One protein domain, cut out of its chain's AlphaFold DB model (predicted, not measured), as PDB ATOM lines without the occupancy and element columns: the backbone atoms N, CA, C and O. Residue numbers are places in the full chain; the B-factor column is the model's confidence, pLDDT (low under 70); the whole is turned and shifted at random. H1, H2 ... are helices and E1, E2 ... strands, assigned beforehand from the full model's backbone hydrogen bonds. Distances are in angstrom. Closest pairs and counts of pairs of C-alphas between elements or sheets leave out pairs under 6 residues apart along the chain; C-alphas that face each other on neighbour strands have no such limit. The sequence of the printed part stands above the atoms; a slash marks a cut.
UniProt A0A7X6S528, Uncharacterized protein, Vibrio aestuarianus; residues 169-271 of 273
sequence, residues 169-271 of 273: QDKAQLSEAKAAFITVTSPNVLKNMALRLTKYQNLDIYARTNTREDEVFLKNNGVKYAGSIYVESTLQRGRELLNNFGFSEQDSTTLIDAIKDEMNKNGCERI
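AT A GLANCE: This is residues 169 to 271 of the 273 residues of an uncharacterized protein of Vibrio aestuarianus (UniProt A0A7X6S528). A small three-stranded parallel sheet has two helices, H1 and H2, side by side over one face, and no named helix lies over the other. From E3 the chain runs directly into H3, which leads away from this body; H4 folds back toward H2, and the two long helices make a V-shaped hairpin, closed at its far end. The printed part has 103 residues, with the order E1 H1 E2 H2 E3 H3 H4 and the sheet order E1 E2 E3; its class is mostly helix. It is loose, with a radius of gyration of the C-alphas of 16.7 A, and elongated, spanning 54 by 30 by 23 A.

HOW THE PARTS SIT: E2, residues 204 to 209, is the inner strand, parallel to edge strand E1, residues 179 to 182, at 16 degrees; N 180 and O 204 are within hydrogen-bond range at 2.8 A. E2 is parallel to edge strand E3, residues 225 to 228, at 8 degrees, with N 207 and O 225 at 2.9 A. H1, residues 187 to 197, is on the sheet at a height of 9.4 A, over E2, and runs along the strands. H2, residues 212 to 220, is on the same face at 7.7 A, over E3, also along the strands; this gives two layers, helices on one face of a sheet. E1, H1, E2 and E2, H2, E3 are strand-helix-strand units, parallel neighbour strands with a helix between, each with a right-handed crossover. H1 and H2 touch, the same way at a shallow tilt of 14 degrees, with the C-alphas of Lys 191 and Leu 218 closest at 6.9 A. H3, residues 229 to 244, is not on the sheet. It forms a helical hairpin with H4, residues 249 to 269: they touch at a shallow tilt of 30 degrees, opposite ways, through residues 249 to 256 of H4 alone, the C-alphas of Arg 239 and Ser 252 being closest at 5.6 A. H4 only just touches H2, with 3 pairs of C-alphas within 8 A, through its residues 267 to 268 alone; the closest are Val 216 and Gly 267, 7.3 A. H1 and H4 are apart. Every O i to N i+4 pair is within hydrogen-bond range in H1, H2 and H3; in H4, 15 of 17 are.

IN THESE COORDINATES: E1 begins at C-alpha 179, (40.749, 45.499, -25.819). From first to last C-alpha, E2 measures 15.7 A, H1 15.4 A, H3 22.7 A and H4 30.9 A. H4 ends at C-alpha 269, (47.050, 26.778, -47.803).

THE WHOLE: The two C-alphas farthest apart, those of Asp 170 and Gly 246, are 53.9 A apart. The printed part has no cut, and its links are tight but for the short one from H1 to E2. Mean pLDDT of the printed part is 85.8; residue 230 and residues 266 to 271 are under 70.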
ATOM      1  N   GLN A 169      48.119  57.591 -26.986       89.06
ATOM      2  CA  GLN A 169      48.062  56.276 -26.330       89.06
ATOM      3  C   GLN A 169      47.898  56.402 -24.813       89.06
ATOM      4  O   GLN A 169      47.058  55.716 -24.234       89.06
ATOM      5  N   ASP A 170      48.656  57.309 -24.194       87.94
ATOM      6  CA  ASP A 170      48.610  57.557 -22.752       87.94
ATOM      7  C   ASP A 170      47.266  58.183 -22.345       87.94
ATOM      8  O   ASP A 170      46.645  57.760 -21.374       87.94
ATOM      9  N   LYS A 171      46.755  59.142 -23.133       86.19
ATOM     10  CA  LYS A 171      45.430  59.749 -22.908       86.19
ATOM     11  C   LYS A 171      44.296  58.732 -23.037       86.19
ATOM     12  O   LYS A 171      43.394  58.724 -22.207       86.19
ATOM     13  N   ALA A 172      44.388  57.859 -24.040       86.44
ATOM     14  CA  ALA A 172      43.457  56.763 -24.274       86.44
ATOM     15  C   ALA A 172      43.646  55.582 -23.303       86.44
ATOM     16  O   ALA A 172      42.909  54.606 -23.406       86.44
ATOM     17  N   GLN A 173      44.623  55.657 -22.388       90.25
ATOM     18  CA  GLN A 173      44.902  54.644 -21.365       90.25
ATOM     19  C   GLN A 173      45.132  53.241 -21.950       90.25
ATOM     20  O   GLN A 173      44.760  52.228 -21.361       90.25
ATOM     21  N   LEU A 174      45.784  53.157 -23.116       88.69
ATOM     22  CA  LEU A 174      45.997  51.876 -23.804       88.69
ATOM     23  C   LEU A 174      46.826  50.865 -23.002       88.69
ATOM     24  O   LEU A 174      46.726  49.671 -23.254       88.69
ATOM     25  N   SER A 175      47.638  51.322 -22.045       88.56
ATOM     26  CA  SER A 175      48.389  50.448 -21.135       88.56
ATOM     27  C   SER A 175      47.500  49.667 -20.165       88.56
ATOM     28  O   SER A 175      47.908  48.610 -19.695       88.56
ATOM     29  N   GLU A 176      46.317  50.193 -19.856       90.25
ATOM     30  CA  GLU A 176      45.351  49.604 -18.919       90.25
ATOM     31  C   GLU A 176      44.151  48.981 -19.645       90.25
ATOM     32  O   GLU A 176      43.408  48.177 -19.075       90.25
ATOM     33  N   ALA A 177      43.957  49.338 -20.916       91.00
ATOM     34  CA  ALA A 177      42.887  48.824 -21.746       91.00
ATOM     35  C   ALA A 177      43.041  47.316 -21.999       91.00
ATOM     36  O   ALA A 177      44.122  46.819 -22.302       91.00
ATOM     37  N   LYS A 178      41.915  46.598 -21.922       93.31
ATOM     38  CA  LYS A 178      41.849  45.149 -22.179       93.31
ATOM     39  C   LYS A 178      41.638  44.805 -23.647       93.31
ATOM     40  O   LYS A 178      41.995  43.716 -24.074       93.31
ATOM     41  N   ALA A 179      41.027  45.710 -24.408       93.25
ATOM     42  CA  ALA A 179      40.749  45.499 -25.819       93.25
ATOM     43  C   ALA A 179      40.808  46.809 -26.612       93.25
ATOM     44  O   ALA A 179      40.461  47.874 -26.098       93.25
ATOM     45  N   ALA A 180      41.205  46.712 -27.878       92.12
ATOM     46  CA  ALA A 180      41.163  47.792 -28.854       92.12
ATOM     47  C   ALA A 180      40.413  47.337 -30.107       92.12
ATOM     48  O   ALA A 180      40.759  46.325 -30.714       92.12
ATOM     49  N   PHE A 181      39.409  48.113 -30.515       92.06
ATOM     50  CA  PHE A 181      38.666  47.885 -31.751       92.06
ATOM     51  C   PHE A 181      39.147  48.857 -32.832       92.06
ATOM     52  O   PHE A 181      39.102  50.073 -32.643       92.06
ATOM     53  N   ILE A 182      39.625  48.333 -33.961       91.31
ATOM     54  CA  ILE A 182      40.195  49.121 -35.055       91.31
ATOM     55  C   ILE A 182      39.261  49.086 -36.264       91.31
ATOM     56  O   ILE A 182      39.040  48.032 -36.861       91.31
ATOM     57  N   THR A 183      38.766  50.261 -36.662       86.88
ATOM     58  CA  THR A 183      37.782  50.437 -37.749       86.88
ATOM     59  C   THR A 183      38.305  51.242 -38.935       86.88
ATOM     60  O   THR A 183      37.528  51.855 -39.664       86.88
ATOM     61  N   VAL A 184      39.622  51.277 -39.132       84.00
ATOM     62  CA  VAL A 184      40.245  52.064 -40.203       84.00
ATOM     63  C   VAL A 184      40.007  51.405 -41.563       84.00
ATOM     64  O   VAL A 184      40.320  50.234 -41.756       84.00
ATOM     65  N   THR A 185      39.495  52.170 -42.528       80.69
ATOM     66  CA  THR A 185      39.159  51.664 -43.871       80.69
ATOM     67  C   THR A 185      40.391  51.367 -44.729       80.69
ATOM     68  O   THR A 185      40.334  50.504 -45.600       80.69
ATOM     69  N   SER A 186      41.507  52.067 -44.505       84.69
ATOM     70  CA  SER A 186      42.747  51.873 -45.264       84.69
ATOM     71  C   SER A 186      43.502  50.620 -44.794       84.69
ATOM     72  O   SER A 186      43.960  50.599 -43.646       84.69
ATOM     73  N   PRO A 187      43.719  49.609 -45.662       85.12
ATOM     74  CA  PRO A 187      44.407  48.367 -45.293       85.12
ATOM     75  C   PRO A 187      45.811  48.570 -44.718       85.12
ATOM     76  O   PRO A 187      46.202  47.919 -43.752       85.12
ATOM     77  N   ASN A 188      46.585  49.494 -45.291       88.88
ATOM     78  CA  ASN A 188      47.967  49.729 -44.869       88.88
ATOM     79  C   ASN A 188      48.034  50.394 -43.492       88.88
ATOM     80  O   ASN A 188      48.854  50.014 -42.657       88.88
ATOM     81  N   VAL A 189      47.144  51.360 -43.242       87.69
ATOM     82  CA  VAL A 189      47.057  52.037 -41.944       87.69
ATOM     83  C   VAL A 189      46.565  51.058 -40.881       87.69
ATOM     84  O   VAL A 189      47.184  50.965 -39.825       87.69
ATOM     85  N   LEU A 190      45.533  50.262 -41.190       90.94
ATOM     86  CA  LEU A 190      45.025  49.195 -40.328       90.94
ATOM     87  C   LEU A 190      46.140  48.227 -39.914       90.94
ATOM     88  O   LEU A 190      46.338  48.004 -38.722       90.94
ATOM     89  N   LYS A 191      46.894  47.695 -40.887       92.69
ATOM     90  CA  LYS A 191      47.997  46.759 -40.628       92.69
ATOM     91  C   LYS A 191      49.070  47.374 -39.743       92.69
ATOM     92  O   LYS A 191      49.412  46.802 -38.715       92.69
ATOM     93  N   ASN A 192      49.561  48.561 -40.092       92.19
ATOM     94  CA  ASN A 192      50.580  49.249 -39.299       92.19
ATOM     95  C   ASN A 192      50.099  49.523 -37.862       92.19
ATOM     96  O   ASN A 192      50.846  49.339 -36.903       92.19
ATOM     97  N   MET A 193      48.838  49.922 -37.701       91.12
ATOM     98  CA  MET A 193      48.253  50.220 -36.400       91.12
ATOM     99  C   MET A 193      48.080  48.973 -35.542       91.12
ATOM    100  O   MET A 193      48.565  48.947 -34.413       91.12
ATOM    101  N   ALA A 194      47.475  47.924 -36.095       92.69
ATOM    102  CA  ALA A 194      47.294  46.656 -35.404       92.69
ATOM    103  C   ALA A 194      48.646  46.070 -34.963       92.69
ATOM    104  O   ALA A 194      48.827  45.791 -33.783       92.69
ATOM    105  N   LEU A 195      49.630  46.000 -35.867       92.62
ATOM    106  CA  LEU A 195      50.967  45.476 -35.564       92.62
ATOM    107  C   LEU A 195      51.732  46.302 -34.526       92.62
ATOM    108  O   LEU A 195      52.513  45.757 -33.760       92.62
ATOM    109  N   ARG A 196      51.553  47.625 -34.482       91.19
ATOM    110  CA  ARG A 196      52.211  48.452 -33.458       91.19
ATOM    111  C   ARG A 196      51.550  48.334 -32.094       91.19
ATOM    112  O   ARG A 196      52.217  48.554 -31.085       91.19
ATOM    113  N   LEU A 197      50.254  48.041 -32.059       90.50
ATOM    114  CA  LEU A 197      49.505  47.887 -30.820       90.50
ATOM    115  C   LEU A 197      49.705  46.504 -30.184       90.50
ATOM    116  O   LEU A 197      49.526  46.398 -28.974       90.50
ATOM    117  N   THR A 198      50.177  45.484 -30.919       90.19
ATOM    118  CA  THR A 198      50.490  44.155 -30.339       90.19
ATOM    119  C   THR A 198      51.601  44.198 -29.285       90.19
ATOM    120  O   THR A 198      51.757  43.255 -28.515       90.19
ATOM    121  N   LYS A 199      52.356  45.304 -29.191       89.88
ATOM    122  CA  LYS A 199      53.335  45.528 -28.115       89.88
ATOM    123  C   LYS A 199      52.706  45.517 -26.712       89.88
ATOM    124  O   LYS A 199      53.423  45.330 -25.731       89.88
ATOM    125  N   TYR A 200      51.401  45.775 -26.602       89.00
ATOM    126  CA  TYR A 200      50.673  45.757 -25.337       89.00
ATOM    127  C   TYR A 200      50.193  44.335 -25.039       89.00
ATOM    128  O   TYR A 200      49.247  43.855 -25.652       89.00
ATOM    129  N   GLN A 201      50.832  43.667 -24.075       83.12
ATOM    130  CA  GLN A 201      50.550  42.256 -23.768       83.12
ATOM    131  C   GLN A 201      49.136  42.006 -23.219       83.12
ATOM    132  O   GLN A 201      48.610  40.912 -23.383       83.12
ATOM    133  N   ASN A 202      48.516  43.014 -22.598       88.00
ATOM    134  CA  ASN A 202      47.178  42.916 -22.005       88.00
ATOM    135  C   ASN A 202      46.065  43.479 -22.907       88.00
ATOM    136  O   ASN A 202      44.949  43.669 -22.428       88.00
ATOM    137  N   LEU A 203      46.361  43.777 -24.177       91.25
ATOM    138  CA  LEU A 203      45.433  44.431 -25.096       91.25
ATOM    139  C   LEU A 203      45.018  43.488 -26.230       91.25
ATOM    140  O   LEU A 203      45.772  43.271 -27.178       91.25
ATOM    141  N   ASP A 204      43.784  42.992 -26.179       93.31
ATOM    142  CA  ASP A 204      43.205  42.218 -27.272       93.31
ATOM    143  C   ASP A 204      42.839  43.128 -28.449       93.31
ATOM    144  O   ASP A 204      42.045  44.065 -28.332       93.31
ATOM    145  N   ILE A 205      43.404  42.848 -29.621       93.50
ATOM    146  CA  ILE A 205      43.186  43.665 -30.816       93.50
ATOM    147  C   ILE A 205      42.120  43.024 -31.691       93.50
ATOM    148  O   ILE A 205      42.310  41.932 -32.231       93.50
ATOM    149  N   TYR A 206      41.031  43.763 -31.873       93.38
ATOM    150  CA  TYR A 206      39.939  43.451 -32.777       93.38
ATOM    151  C   TYR A 206      40.065  44.324 -34.023       93.38
ATOM    152  O   TYR A 206      39.888  45.541 -33.965       93.38
ATOM    153  N   ALA A 207      40.401  43.715 -35.156       92.31
ATOM    154  CA  ALA A 207      40.679  44.424 -36.398       92.31
ATOM    155  C   ALA A 207      39.628  44.097 -37.460       92.31
ATOM    156  O   ALA A 207      39.471  42.952 -37.885       92.31
ATOM    157  N   ARG A 208      38.931  45.131 -37.923       90.06
ATOM    158  CA  ARG A 208      37.976  45.029 -39.020       90.06
ATOM    159  C   ARG A 208      38.722  45.147 -40.353       90.06
ATOM    160  O   ARG A 208      39.199  46.230 -40.681       90.06
ATOM    161  N   THR A 209      38.823  44.059 -41.118       88.25
ATOM    162  CA  THR A 209      39.491  44.050 -42.431       88.25
ATOM    163  C   THR A 209      38.477  44.114 -43.573       88.25
ATOM    164  O   THR A 209      37.305  43.761 -43.427       88.25
ATOM    165  N   ASN A 210      38.929  44.585 -44.736       83.88
ATOM    166  CA  ASN A 210      38.124  44.592 -45.962       83.88
ATOM    167  C   ASN A 210      38.403  43.376 -46.851       83.88
ATOM    168  O   ASN A 210      37.585  43.036 -47.699       83.88
ATOM    169  N   THR A 211      39.560  42.739 -46.684       83.06
ATOM    170  CA  THR A 211      40.014  41.633 -47.526       83.06
ATOM    171  C   THR A 211      40.378  40.433 -46.664       83.06
ATOM    172  O   THR A 211      40.665  40.561 -45.465       83.06
ATOM    173  N   ARG A 212      40.357  39.251 -47.285       81.44
ATOM    174  CA  ARG A 212      40.791  38.019 -46.629       81.44
ATOM    175  C   ARG A 212      42.309  37.985 -46.488       81.44
ATOM    176  O   ARG A 212      42.804  37.502 -45.476       81.44
ATOM    177  N   GLU A 213      43.044  38.515 -47.464       84.56
ATOM    178  CA  GLU A 213      44.502  38.579 -47.402       84.56
ATOM    179  C   GLU A 213      44.966  39.359 -46.165       84.56
ATOM    180  O   GLU A 213      45.824  38.883 -45.420       84.56
ATOM    181  N   ASP A 214      44.354  40.515 -45.891       88.00
ATOM    182  CA  ASP A 214      44.693  41.320 -44.714       88.00
ATOM    183  C   ASP A 214      44.292  40.630 -43.402       88.00
ATOM    184  O   ASP A 214      45.008  40.742 -42.408       88.00
ATOM    185  N   GLU A 215      43.173  39.898 -43.390       87.94
ATOM    186  CA  GLU A 215      42.740  39.119 -42.225       87.94
ATOM    187  C   GLU A 215      43.777  38.061 -41.850       87.94
ATOM    188  O   GLU A 215      44.216  37.993 -40.698       87.94
ATOM    189  N   VAL A 216      44.193  37.250 -42.826       86.50
ATOM    190  CA  VAL A 216      45.157  36.178 -42.580       86.50
ATOM    191  C   VAL A 216      46.527  36.757 -42.238       86.50
ATOM    192  O   VAL A 216      47.176  36.282 -41.307       86.50
ATOM    193  N   PHE A 217      46.947  37.831 -42.914       90.19
ATOM    194  CA  PHE A 217      48.181  38.541 -42.584       90.19
ATOM    195  C   PHE A 217      48.204  39.001 -41.119       90.19
ATOM    196  O   PHE A 217      49.189  38.776 -40.417       90.19
ATOM    197  N   LEU A 218      47.123  39.620 -40.637       91.06
ATOM    198  CA  LEU A 218      47.026  40.089 -39.255       91.06
ATOM    199  C   LEU A 218      47.043  38.930 -38.251       91.06
ATOM    200  O   LEU A 218      47.791  38.990 -37.273       91.06
ATOM    201  N   LYS A 219      46.295  37.853 -38.523       89.88
ATOM    202  CA  LYS A 219      46.287  36.641 -37.686       89.88
ATOM    203  C   LYS A 219      47.673  36.011 -37.572       89.88
ATOM    204  O   LYS A 219      48.110  35.699 -36.467       89.88
ATOM    205  N   ASN A 220      48.397  35.912 -38.686       89.00
ATOM    206  CA  ASN A 220      49.762  35.378 -38.713       89.00
ATOM    207  C   ASN A 220      50.764  36.240 -37.928       89.00
ATOM    208  O   ASN A 220      51.796  35.736 -37.501       89.00
ATOM    209  N   ASN A 221      50.460  37.522 -37.714       89.69
ATOM    210  CA  ASN A 221      51.310  38.461 -36.982       89.69
ATOM    211  C   ASN A 221      50.775  38.789 -35.572       89.69
ATOM    212  O   ASN A 221      51.061  39.853 -35.020       89.69
ATOM    213  N   GLY A 222      50.001  37.880 -34.972       84.88
ATOM    214  CA  GLY A 222      49.621  37.951 -33.557       84.88
ATOM    215  C   GLY A 222      48.339  38.731 -33.253       84.88
ATOM    216  O   GLY A 222      47.985  38.881 -32.086       84.88
ATOM    217  N   VAL A 223      47.603  39.197 -34.266       90.38
ATOM    218  CA  VAL A 223      46.287  39.825 -34.075       90.38
ATOM    219  C   VAL A 223      45.211  38.750 -34.156       90.38
ATOM    220  O   VAL A 223      44.754  38.363 -35.229       90.38
ATOM    221  N   LYS A 224      44.808  38.249 -32.988       83.19
ATOM    222  CA  LYS A 224      43.902  37.101 -32.860       83.19
ATOM    223  C   LYS A 224      42.508  37.354 -33.445       83.19
ATOM    224  O   LYS A 224      41.936  36.459 -34.066       83.19
ATOM    225  N   TYR A 225      41.970  38.561 -33.272       87.94
ATOM    226  CA  TYR A 225      40.585  38.892 -33.610       87.94
ATOM    227  C   TYR A 225      40.487  39.785 -34.858       87.94
ATOM    228  O   TYR A 225      39.918  40.875 -34.818       87.94
ATOM    229  N   ALA A 226      41.045  39.333 -35.984       86.56
ATOM    230  CA  ALA A 226      40.837  39.969 -37.289       86.56
ATOM    231  C   ALA A 226      39.684  39.302 -38.061       86.56
ATOM    232  O   ALA A 226      39.583  38.072 -38.058       86.56
ATOM    233  N   GLY A 227      38.845  40.093 -38.739       82.12
ATOM    234  CA  GLY A 227      37.737  39.567 -39.547       82.12
ATOM    235  C   GLY A 227      37.358  40.443 -40.743       82.12
ATOM    236  O   GLY A 227      37.239  41.665 -40.610       82.12
ATOM    237  N   SER A 228      37.134  39.799 -41.893       79.81
ATOM    238  CA  SER A 228      36.661  40.435 -43.126       79.81
ATOM    239  C   SER A 228      35.144  40.661 -43.130       79.81
ATOM    240  O   SER A 228      34.351  39.719 -43.093       79.81
ATOM    241  N   ILE A 229      34.716  41.924 -43.234       71.19
ATOM    242  CA  ILE A 229      33.291  42.315 -43.131       71.19
ATOM    243  C   ILE A 229      32.468  41.787 -44.301       71.19
ATOM    244  O   ILE A 229      31.321  41.375 -44.135       71.19
ATOM    245  N   TYR A 230      33.036  41.868 -45.507       69.19
ATOM    246  CA  TYR A 230      32.298  41.580 -46.730       69.19
ATOM    247  C   TYR A 230      31.935  40.106 -46.810       69.19
ATOM    248  O   TYR A 230      30.851  39.783 -47.282       69.19
ATOM    249  N   VAL A 231      32.793  39.224 -46.299       74.31
ATOM    250  CA  VAL A 231      32.524  37.786 -46.254       74.31
ATOM    251  C   VAL A 231      31.338  37.499 -45.337       74.31
ATOM    252  O   VAL A 231      30.363  36.902 -45.781       74.31
ATOM    253  N   GLU A 232      31.370  37.995 -44.099       75.44
ATOM    254  CA  GLU A 232      30.291  37.781 -43.127       75.44
ATOM    255  C   GLU A 232      28.958  38.368 -43.607       75.44
ATOM    256  O   GLU A 232      27.940  37.678 -43.635       75.44
ATOM    257  N   SER A 233      28.965  39.617 -44.086       81.19
ATOM    258  CA  SER A 233      27.746  40.259 -44.584       81.19
ATOM    259  C   SER A 233      27.191  39.578 -45.840       81.19
ATOM    260  O   SER A 233      25.971  39.525 -46.002       81.19
ATOM    261  N   THR A 234      28.051  39.063 -46.725       85.56
ATOM    262  CA  THR A 234      27.614  38.346 -47.934       85.56
ATOM    263  C   THR A 234      27.013  36.995 -47.578       85.56
ATOM    264  O   THR A 234      25.951  36.654 -48.089       85.56
ATOM    265  N   LEU A 235      27.641  36.249 -46.667       87.69
ATOM    266  CA  LEU A 235      27.125  34.965 -46.191       87.69
ATOM    267  C   LEU A 235      25.784  35.131 -45.475       87.69
ATOM    268  O   LEU A 235      24.856  34.367 -45.728       87.69
ATOM    269  N   GLN A 236      25.641  36.175 -44.654       87.75
ATOM    270  CA  GLN A 236      24.369  36.489 -44.010       87.75
ATOM    271  C   GLN A 236      23.263  36.776 -45.038       87.75
ATOM    272  O   GLN A 236      22.187  36.188 -44.950       87.75
ATOM    273  N   ARG A 237      23.533  37.618 -46.045       90.31
ATOM    274  CA  ARG A 237      22.569  37.895 -47.128       90.31
ATOM    275  C   ARG A 237      22.256  36.652 -47.962       90.31
ATOM    276  O   ARG A 237      21.117  36.466 -48.375       90.31
ATOM    277  N   GLY A 238      23.244  35.790 -48.200       91.31
ATOM    278  CA  GLY A 238      23.050  34.502 -48.870       91.31
ATOM    279  C   GLY A 238      22.129  33.571 -48.079       91.31
ATOM    280  O   GLY A 238      21.249  32.944 -48.661       91.31
ATOM    281  N   ARG A 239      22.268  33.541 -46.749       92.31
ATOM    282  CA  ARG A 239      21.372  32.797 -45.853       92.31
ATOM    283  C   ARG A 239      19.932  33.297 -45.952       92.31
ATOM    284  O   ARG A 239      19.023  32.501 -46.160       92.31
ATOM    285  N   GLU A 240      19.744  34.612 -45.877       92.12
ATOM    286  CA  GLU A 240      18.430  35.253 -46.036       92.12
ATOM    287  C   GLU A 240      17.807  34.927 -47.404       92.12
ATOM    288  O   GLU A 240      16.621  34.616 -47.491       92.12
ATOM    289  N   LEU A 241      18.614  34.924 -48.471       93.88
ATOM    290  CA  LEU A 241      18.174  34.540 -49.812       93.88
ATOM    291  C   LEU A 241      17.692  33.082 -49.871       93.88
ATOM    292  O   LEU A 241      16.631  32.821 -50.432       93.88
ATOM    293  N   LEU A 242      18.438  32.141 -49.288       92.56
ATOM    294  CA  LEU A 242      18.062  30.722 -49.251       92.56
ATOM    295  C   LEU A 242      16.762  30.498 -48.476       92.56
ATOM    296  O   LEU A 242      15.881  29.779 -48.949       92.56
ATOM    297  N   ASN A 243      16.605  31.169 -47.338       92.56
ATOM    298  CA  ASN A 243      15.376  31.092 -46.552       92.56
ATOM    299  C   ASN A 243      14.175  31.608 -47.368       92.56
ATOM    300  O   ASN A 243      13.117  30.982 -47.376       92.56
ATOM    301  N   ASN A 244      14.356  32.678 -48.151       93.88
ATOM    302  CA  ASN A 244      13.319  33.199 -49.050       93.88
ATOM    303  C   ASN A 244      12.976  32.254 -50.217       93.88
ATOM    304  O   ASN A 244      11.857  32.295 -50.722       93.88
ATOM    305  N   PHE A 245      13.900  31.383 -50.632       94.38
ATOM    306  CA  PHE A 245      13.641  30.322 -51.615       94.38
ATOM    307  C   PHE A 245      12.977  29.070 -51.014       94.38
ATOM    308  O   PHE A 245      12.725  28.110 -51.741       94.38
ATOM    309  N   GLY A 246      12.660  29.077 -49.716       91.88
ATOM    310  CA  GLY A 246      11.947  27.991 -49.040       91.88
ATOM    311  C   GLY A 246      12.846  26.927 -48.408       91.88
ATOM    312  O   GLY A 246      12.340  25.881 -48.004       91.88
ATOM    313  N   PHE A 247      14.157  27.169 -48.303       93.56
ATOM    314  CA  PHE A 247      15.047  26.320 -47.506       93.56
ATOM    315  C   PHE A 247      14.820  26.557 -46.008       93.56
ATOM    316  O   PHE A 247      14.454  27.658 -45.592       93.56
ATOM    317  N   SER A 248      15.045  25.529 -45.182       92.94
ATOM    318  CA  SER A 248      14.926  25.677 -43.729       92.94
ATOM    319  C   SER A 248      16.086  26.510 -43.160       92.94
ATOM    320  O   SER A 248      17.210  26.452 -43.662       92.94
ATOM    321  N   GLU A 249      15.835  27.251 -42.073       88.88
ATOM    322  CA  GLU A 249      16.874  28.013 -41.348       88.88
ATOM    323  C   GLU A 249      18.046  27.125 -40.905       88.88
ATOM    324  O   GLU A 249      19.192  27.574 -40.837       88.88
ATOM    325  N   GLN A 250      17.772  25.857 -40.598       91.56
ATOM    326  CA  GLN A 250      18.790  24.919 -40.145       91.56
ATOM    327  C   GLN A 250      19.685  24.467 -41.304       91.56
ATOM    328  O   GLN A 250      20.907  24.446 -41.152       91.56
ATOM    329  N   ASP A 251      19.102  24.185 -42.471       90.62
ATOM    330  CA  ASP A 251      19.858  23.791 -43.664       90.62
ATOM    331  C   ASP A 251      20.708  24.950 -44.191       90.62
ATOM    332  O   ASP A 251      21.885  24.769 -44.510       90.62
ATOM    333  N   SER A 252      20.144  26.162 -44.234       88.69
ATOM    334  CA  SER A 252      20.866  27.352 -44.685       88.69
ATOM    335  C   SER A 252      21.998  27.728 -43.729       88.69
ATOM    336  O   SER A 252      23.091  28.058 -44.185       88.69
ATOM    337  N   THR A 253      21.793  27.613 -42.413       90.44
ATOM    338  CA  THR A 253      22.854  27.846 -41.420       90.44
ATOM    339  C   THR A 253      23.962  26.800 -41.541       90.44
ATOM    340  O   THR A 253      25.129  27.166 -41.637       90.44
ATOM    341  N   THR A 254      23.603  25.517 -41.657       92.94
ATOM    342  CA  THR A 254      24.578  24.424 -41.828       92.94
ATOM    343  C   THR A 254      25.425  24.615 -43.087       92.94
ATOM    344  O   THR A 254      26.640  24.427 -43.057       92.94
ATOM    345  N   LEU A 255      24.804  25.028 -44.197       90.12
ATOM    346  CA  LEU A 255      25.512  25.307 -45.444       90.12
ATOM    347  C   LEU A 255      26.478  26.489 -45.302       90.12
ATOM    348  O   LEU A 255      27.613  26.415 -45.769       90.12
ATOM    349  N   ILE A 256      26.046  27.577 -44.661       88.12
ATOM    350  CA  ILE A 256      26.900  28.746 -44.437       88.12
ATOM    351  C   ILE A 256      28.086  28.394 -43.537       88.12
ATOM    352  O   ILE A 256      29.205  28.798 -43.848       88.12
ATOM    353  N   ASP A 257      27.876  27.616 -42.478       88.12
ATOM    354  CA  ASP A 257      28.953  27.161 -41.596       88.12
ATOM    355  C   ASP A 257      29.946  26.257 -42.342       88.12
ATOM    356  O   ASP A 257      31.158  26.451 -42.238       88.12
ATOM    357  N   ALA A 258      29.456  25.353 -43.199       88.94
ATOM    358  CA  ALA A 258      30.311  24.534 -44.057       88.94
ATOM    359  C   ALA A 258      31.156  25.387 -45.021       88.94
ATOM    360  O   ALA A 258      32.361  25.163 -45.160       88.94
ATOM    361  N   ILE A 259      30.550  26.408 -45.643       86.38
ATOM    362  CA  ILE A 259      31.260  27.357 -46.511       86.38
ATOM    363  C   ILE A 259      32.311  28.131 -45.707       86.38
ATOM    364  O   ILE A 259      33.437  28.282 -46.180       86.38
ATOM    365  N   LYS A 260      31.985  28.596 -44.492       83.19
ATOM    366  CA  LYS A 260      32.933  29.289 -43.599       83.19
ATOM    367  C   LYS A 260      34.131  28.409 -43.250       83.19
ATOM    368  O   LYS A 260      35.271  28.882 -43.296       83.19
ATOM    369  N   ASP A 261      33.894  27.142 -42.944       83.88
ATOM    370  CA  ASP A 261      34.945  26.184 -42.611       83.88
ATOM    371  C   ASP A 261      35.862  25.891 -43.801       83.88
ATOM    372  O   ASP A 261      37.089  25.904 -43.662       83.88
ATOM    373  N   GLU A 262      35.293  25.674 -44.989       82.94
ATOM    374  CA  GLU A 262      36.059  25.459 -46.220       82.94
ATOM    375  C   GLU A 262      36.906  26.687 -46.571       82.94
ATOM    376  O   GLU A 262      38.106  26.598 -46.846       82.94
ATOM    377  N   MET A 263      36.292  27.862 -46.472       75.12
ATOM    378  CA  MET A 263      36.948  29.151 -46.608       75.12
ATOM    379  C   MET A 263      38.180  29.245 -45.697       75.12
ATOM    380  O   MET A 263      39.270  29.590 -46.163       75.12
ATOM    381  N   ASN A 264      38.021  28.939 -44.408       72.69
ATOM    382  CA  ASN A 264      39.096  29.016 -43.419       72.69
ATOM    383  C   ASN A 264      40.243  28.040 -43.708       72.69
ATOM    384  O   ASN A 264      41.405  28.420 -43.551       72.69
ATOM    385  N   LYS A 265      39.941  26.832 -44.196       72.19
ATOM    386  CA  LYS A 265      40.954  25.846 -44.608       72.19
ATOM    387  C   LYS A 265      41.760  26.327 -45.819       72.19
ATOM    388  O   LYS A 265      42.986  26.398 -45.747       72.19
ATOM    389  N   ASN A 266      41.083  26.761 -46.882       65.25
ATOM    390  CA  ASN A 266      41.725  27.176 -48.136       65.25
ATOM    391  C   ASN A 266      42.569  28.460 -47.990       65.25
ATOM    392  O   ASN A 266      43.576  28.635 -48.680       65.25
ATOM    393  N   GLY A 267      42.196  29.359 -47.072       59.19
ATOM    394  CA  GLY A 267      42.968  30.570 -46.769       59.19
ATOM    395  C   GLY A 267      44.337  30.300 -46.128       59.19
ATOM    396  O   GLY A 267      45.268  31.071 -46.346       59.19
ATOM    397  N   CYS A 268      44.479  29.203 -45.377       52.44
ATOM    398  CA  CYS A 268      45.749  28.794 -44.767       52.44
ATOM    399  C   CYS A 268      46.718  28.135 -45.764       52.44
ATOM    400  O   CYS A 268      47.930  28.201 -45.562       52.44
ATOM    401  N   GLU A 269      46.216  27.498 -46.828       51.28
ATOM    402  CA  GLU A 269      47.050  26.778 -47.803       51.28
ATOM    403  C   GLU A 269      47.672  27.696 -48.863       51.28
ATOM    404  O   GLU A 269      48.844  27.538 -49.199       51.28
ATOM    405  N   ARG A 270      46.940  28.714 -49.337       50.78
ATOM    406  CA  ARG A 270      47.414  29.645 -50.382       50.78
ATOM    407  C   ARG A 270      48.570  30.570 -49.977       50.78
ATOM    408  O   ARG A 270      49.141  31.203 -50.850       50.78
ATOM    409  N   ILE A 271      48.902  30.672 -48.689       48.16
ATOM    410  CA  ILE A 271      49.975  31.552 -48.175       48.16
ATOM    411  C   ILE A 271      51.261  30.759 -47.862       48.16
ATOM    412  O   ILE A 271      52.299  31.339 -47.562       48.16
TER     413      ILE A 271